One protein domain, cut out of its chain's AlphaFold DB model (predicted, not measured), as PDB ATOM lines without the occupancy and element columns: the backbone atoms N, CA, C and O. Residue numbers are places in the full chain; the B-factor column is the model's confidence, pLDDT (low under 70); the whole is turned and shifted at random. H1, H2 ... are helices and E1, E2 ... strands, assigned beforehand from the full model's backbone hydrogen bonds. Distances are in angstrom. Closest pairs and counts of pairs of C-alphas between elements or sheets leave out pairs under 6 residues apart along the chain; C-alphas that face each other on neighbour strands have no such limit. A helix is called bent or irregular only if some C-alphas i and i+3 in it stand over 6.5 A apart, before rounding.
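What this domain is: This is residues 174 to 216 of the 232 residues of an uncharacterized protein of Flavobacteriaceae bacterium (UniProt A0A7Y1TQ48). A small two-stranded hairpin, E1 and E2, has an irregular helix of 8 residues, H1, packed mostly near E1, and the tail after H1 folds back, with residues 209 to 210 pairing briefly with residues 186 to 187 of E1 on its side away from E2. The 43 printed residues run through a loop, then E1, E2 and H1; the sheet, order E1 - E2, is antiparallel, and the class is mixed, with 20 residues in named elements, under half. The whole is compact, radius of gyration of the C-alphas 9.6 A, and flat, 28 by 23 by 12 A.

How they stand to each other: E1, residues 183 to 188, and E2, residues 191 to 196, form a hairpin over a tight link, antiparallel at 146 degrees; N 186 and O 193, 2.9 A apart, are within hydrogen-bond range. H1, residues 197 to 204, follows E2 by a tight link. The closest C-alphas of E1 and H1, Lys 183 and Ile 197, are 5.2 A apart. In H1, 2 of 4 O i to N i+4 pairs and 4 of 5 O i to N i+3 pairs are within range.

Where its parts are: E1 begins at C-alpha 183 (38.358, 42.258, 6.741) and is 14.5 A long; E2 is 15.7 A. H1, 11.2 A, ends at C-alpha 204 (38.238, 48.393, -6.508); it is irregular, with C-alphas 198 and 201 7.1 A apart.

The domain as a whole: The C-alphas farthest apart, Asn 180 and Asp 216, are 29.4 A apart. The printed part has no cut; pLDDT is under 70 at residues 198, 202 and 215 to 216.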
ATOM      1  N   TYR A 174      46.713  48.197   5.265       72.06
ATOM      2  CA  TYR A 174      45.329  47.800   5.419       72.06
ATOM      3  C   TYR A 174      44.860  48.184   6.815       72.06
ATOM      4  O   TYR A 174      45.283  47.603   7.818       72.06
ATOM      5  N   GLU A 175      43.899  49.096   6.873       82.75
ATOM      6  CA  GLU A 175      43.149  49.312   8.095       82.75
ATOM      7  C   GLU A 175      42.129  48.177   8.273       82.75
ATOM      8  O   GLU A 175      41.084  48.105   7.612       82.75
ATOM      9  N   TYR A 176      42.480  47.225   9.141       84.00
ATOM     10  CA  TYR A 176      41.641  46.070   9.436       84.00
ATOM     11  C   TYR A 176      40.466  46.448  10.332       84.00
ATOM     12  O   TYR A 176      40.616  47.064  11.385       84.00
ATOM     13  N   CYS A 177      39.285  45.983   9.942       89.31
ATOM     14  CA  CYS A 177      38.033  46.206  10.658       89.31
ATOM     15  C   CYS A 177      37.551  44.950  11.409       89.31
ATOM     16  O   CYS A 177      36.396  44.872  11.844       89.31
ATOM     17  N   ASP A 178      38.413  43.936  11.540       86.12
ATOM     18  CA  ASP A 178      38.177  42.737  12.339       86.12
ATOM     19  C   ASP A 178      39.433  42.255  13.085       86.12
ATOM     20  O   ASP A 178      40.562  42.486  12.670       86.12
ATOM     21  N   ASP A 179      39.224  41.516  14.179       76.94
ATOM     22  CA  ASP A 179      40.308  41.053  15.063       76.94
ATOM     23  C   ASP A 179      41.212  39.969  14.442       76.94
ATOM     24  O   ASP A 179      42.219  39.587  15.039       76.94
ATOM     25  N   ASN A 180      40.830  39.403  13.290       70.12
ATOM     26  CA  ASN A 180      41.573  38.323  12.634       70.12
ATOM     27  C   ASN A 180      42.313  38.784  11.375       70.12
ATOM     28  O   ASN A 180      42.856  37.928  10.676       70.12
ATOM     29  N   ASN A 181      42.313  40.086  11.076       70.38
ATOM     30  CA  ASN A 181      42.909  40.663   9.872       70.38
ATOM     31  C   ASN A 181      42.409  39.986   8.579       70.38
ATOM     32  O   ASN A 181      43.186  39.678   7.679       70.38
ATOM     33  N   LYS A 182      41.105  39.693   8.509       72.69
ATOM     34  CA  LYS A 182      40.424  39.095   7.343       72.69
ATOM     35  C   LYS A 182      39.502  40.080   6.638       72.69
ATOM     36  O   LYS A 182      38.984  39.782   5.558       72.69
ATOM     37  N   LYS A 183      39.248  41.230   7.257       83.12
ATOM     38  CA  LYS A 183      38.358  42.258   6.741       83.12
ATOM     39  C   LYS A 183      39.009  43.624   6.831       83.12
ATOM     40  O   LYS A 183      39.643  43.942   7.831       83.12
ATOM     41  N   VAL A 184      38.790  44.435   5.810       86.12
ATOM     42  CA  VAL A 184      39.344  45.787   5.707       86.12
ATOM     43  C   VAL A 184      38.241  46.782   5.391       86.12
ATOM     44  O   VAL A 184      37.174  46.404   4.881       86.12
ATOM     45  N   TYR A 185      38.491  48.043   5.721       93.06
ATOM     46  CA  TYR A 185      37.617  49.131   5.312       93.06
ATOM     47  C   TYR A 185      37.766  49.441   3.818       93.06
ATOM     48  O   TYR A 185      38.855  49.375   3.245       93.06
ATOM     49  N   ILE A 186      36.630  49.731   3.188       91.12
ATOM     50  CA  ILE A 186      36.498  50.207   1.810       91.12
ATOM     51  C   ILE A 186      35.506  51.372   1.815       91.12
ATOM     52  O   ILE A 186      34.425  51.251   2.403       91.12
ATOM     53  N   CYS A 187      35.806  52.450   1.093       93.94
ATOM     54  CA  CYS A 187      34.853  53.510   0.801       93.94
ATOM     55  C   CYS A 187      34.046  53.140  -0.451       93.94
ATOM     56  O   CYS A 187      34.541  53.182  -1.578       93.94
ATOM     57  N   HIS A 188      32.778  52.762  -0.260       94.19
ATOM     58  CA  HIS A 188      31.865  52.363  -1.333       94.19
ATOM     59  C   HIS A 188      30.763  53.406  -1.514       94.19
ATOM     60  O   HIS A 188      29.843  53.500  -0.696       94.19
ATOM     61  N   ASN A 189      30.810  54.159  -2.615       90.19
ATOM     62  CA  ASN A 189      29.837  55.218  -2.919       90.19
ATOM     63  C   ASN A 189      29.648  56.229  -1.764       90.19
ATOM     64  O   ASN A 189      28.516  56.619  -1.471       90.19
ATOM     65  N   GLY A 190      30.740  56.625  -1.102       90.69
ATOM     66  CA  GLY A 190      30.705  57.549   0.038       90.69
ATOM     67  C   GLY A 190      30.229  56.920   1.352       90.69
ATOM     68  O   GLY A 190      29.829  57.640   2.256       90.69
ATOM     69  N   HIS A 191      30.226  55.588   1.461       93.25
ATOM     70  CA  HIS A 191      29.998  54.898   2.727       93.25
ATOM     71  C   HIS A 191      31.145  53.946   3.052       93.25
ATOM     72  O   HIS A 191      31.422  53.019   2.283       93.25
ATOM     73  N   THR A 192      31.733  54.116   4.235       95.69
ATOM     74  CA  THR A 192      32.696  53.169   4.798       95.69
ATOM     75  C   THR A 192      32.013  51.831   5.068       95.69
ATOM     76  O   THR A 192      31.053  51.732   5.840       95.69
ATOM     77  N   ILE A 193      32.508  50.773   4.428       94.38
ATOM     78  CA  ILE A 193      32.046  49.401   4.621       94.38
ATOM     79  C   ILE A 193      33.210  48.496   5.024       94.38
ATOM     80  O   ILE A 193      34.314  48.596   4.510       94.38
ATOM     81  N   CYS A 194      32.944  47.568   5.941       94.56
ATOM     82  CA  CYS A 194      33.907  46.560   6.377       94.56
ATOM     83  C   CYS A 194      33.674  45.259   5.599       94.56
ATOM     84  O   CYS A 194      32.722  44.510   5.888       94.56
ATOM     85  N   VAL A 195      34.532  44.972   4.623       86.19
ATOM     86  CA  VAL A 195      34.380  43.842   3.691       86.19
ATOM     87  C   VAL A 195      35.488  42.820   3.872       86.19
ATOM     88  O   VAL A 195      36.508  43.108   4.479       86.19
ATOM     89  N   SER A 196      35.271  41.596   3.389       83.94
ATOM     90  CA  SER A 196      36.354  40.606   3.333       83.94
ATOM     91  C   SER A 196      37.479  41.133   2.448       83.94
ATOM     92  O   SER A 196      37.174  41.718   1.408       83.94
ATOM     93  N   ILE A 197      38.739  40.848   2.788       74.12
ATOM     94  CA  ILE A 197      39.891  41.104   1.897       74.12
ATOM     95  C   ILE A 197      39.621  40.522   0.500       74.12
ATOM     96  O   ILE A 197      39.864  41.156  -0.519       74.12
ATOM     97  N   ASN A 198      38.943  39.376   0.453       59.94
ATOM     98  CA  ASN A 198      38.576  38.646  -0.764       59.94
ATOM     99  C   ASN A 198      37.599  39.416  -1.671       59.94
ATOM    100  O   ASN A 198      37.372  39.032  -2.814       59.94
ATOM    101  N   ALA A 199      36.948  40.456  -1.148       77.44
ATOM    102  CA  ALA A 199      36.046  41.316  -1.904       77.44
ATOM    103  C   ALA A 199      36.718  42.627  -2.332       77.44
ATOM    104  O   ALA A 199      36.162  43.311  -3.189       77.44
ATOM    105  N   VAL A 200      37.891  42.967  -1.781       76.69
ATOM    106  CA  VAL A 200      38.582  44.243  -2.020       76.69
ATOM    107  C   VAL A 200      38.781  44.469  -3.506       76.69
ATOM    108  O   VAL A 200      38.290  45.462  -4.024       76.69
ATOM    109  N   GLN A 201      39.380  43.519  -4.229       70.25
ATOM    110  CA  GLN A 201      39.615  43.705  -5.661       70.25
ATOM    111  C   GLN A 201      38.314  43.899  -6.451       70.25
ATOM    112  O   GLN A 201      38.256  44.743  -7.336       70.25
ATOM    113  N   ALA A 202      37.248  43.172  -6.112       67.94
ATOM    114  CA  ALA A 202      35.953  43.347  -6.771       67.94
ATOM    115  C   ALA A 202      35.342  44.732  -6.495       67.94
ATOM    116  O   ALA A 202      34.690  45.301  -7.367       67.94
ATOM    117  N   HIS A 203      35.558  45.271  -5.295       83.06
ATOM    118  CA  HIS A 203      35.174  46.630  -4.926       83.06
ATOM    119  C   HIS A 203      36.012  47.676  -5.688       83.06
ATOM    120  O   HIS A 203      35.445  48.564  -6.325       83.06
ATOM    121  N   LEU A 204      37.339  47.514  -5.746       77.12
ATOM    122  CA  LEU A 204      38.238  48.393  -6.508       77.12
ATOM    123  C   LEU A 204      37.923  48.381  -8.015       77.12
ATOM    124  O   LEU A 204      37.847  49.431  -8.652       77.12
ATOM    125  N   ASP A 205      37.642  47.207  -8.589       72.06
ATOM    126  CA  ASP A 205      37.222  47.048  -9.991       72.06
ATOM    127  C   ASP A 205      35.882  47.744 -10.287       72.06
ATOM    128  O   ASP A 205      35.555  48.036 -11.443       72.06
ATOM    129  N   HIS A 206      35.085  47.995  -9.246       82.06
ATOM    130  CA  HIS A 206      33.819  48.716  -9.315       82.06
ATOM    131  C   HIS A 206      33.959  50.216  -9.000       82.06
ATOM    132  O   HIS A 206      32.963  50.937  -9.096       82.06
ATOM    133  N   GLY A 207      35.180  50.693  -8.731       79.12
ATOM    134  CA  GLY A 207      35.489  52.099  -8.472       79.12
ATOM    135  C   GLY A 207      35.382  52.517  -7.008       79.12
ATOM    136  O   GLY A 207      35.260  53.712  -6.752       79.12
ATOM    137  N   ASP A 208      35.397  51.563  -6.078       90.81
ATOM    138  CA  ASP A 208      35.519  51.848  -4.649       90.81
ATOM    139  C   ASP A 208      36.980  52.140  -4.274       90.81
ATOM    140  O   ASP A 208      37.903  51.802  -5.020       90.81
ATOM    141  N   GLU A 209      37.193  52.745  -3.108       89.06
ATOM    142  CA  GLU A 209      38.523  53.128  -2.618       89.06
ATOM    143  C   GLU A 209      38.901  52.332  -1.363       89.06
ATOM    144  O   GLU A 209      38.037  51.961  -0.566       89.06
ATOM    145  N   LEU A 210      40.192  52.028  -1.200       85.88
ATOM    146  CA  LEU A 210      40.703  51.333  -0.018       85.88
ATOM    147  C   LEU A 210      40.759  52.270   1.190       85.88
ATOM    148  O   LEU A 210      41.311  53.358   1.071       85.88
ATOM    149  N   GLY A 211      40.250  51.815   2.338       89.75
ATOM    150  CA  GLY A 211      40.194  52.591   3.579       89.75
ATOM    151  C   GLY A 211      38.786  53.072   3.931       89.75
ATOM    152  O   GLY A 211      37.798  52.695   3.296       89.75
ATOM    153  N   GLU A 212      38.685  53.865   4.994       92.31
ATOM    154  CA  GLU A 212      37.457  54.590   5.326       92.31
ATOM    155  C   GLU A 212      37.222  55.730   4.319       92.31
ATOM    156  O   GLU A 212      38.138  56.158   3.619       92.31
ATOM    157  N   CYS A 213      35.982  56.197   4.186       93.25
ATOM    158  CA  CYS A 213      35.729  57.441   3.471       93.25
ATOM    159  C   CYS A 213      36.285  58.619   4.278       93.25
ATOM    160  O   CYS A 213      36.193  58.617   5.505       93.25
ATOM    161  N   ASP A 214      36.788  59.640   3.587       84.50
ATOM    162  CA  ASP A 214      37.026  60.943   4.200       84.50
ATOM    163  C   ASP A 214      35.657  61.529   4.586       84.50
ATOM    164  O   ASP A 214      34.916  62.040   3.739       84.50
ATOM    165  N   ASP A 215      35.272  61.384   5.853       67.25
ATOM    166  CA  ASP A 215      34.132  62.103   6.407       67.25
ATOM    167  C   ASP A 215      34.537  63.586   6.469       67.25
ATOM    168  O   ASP A 215      35.196  64.030   7.411       67.25
ATOM    169  N   ASP A 216      34.157  64.365   5.451       58.44
ATOM    170  CA  ASP A 216      34.054  65.826   5.554       58.44
ATOM    171  C   ASP A 216      32.911  66.157   6.546       58.44
ATOM    172  O   ASP A 216      31.867  66.698   6.170       58.44
TER     173      ASP A 216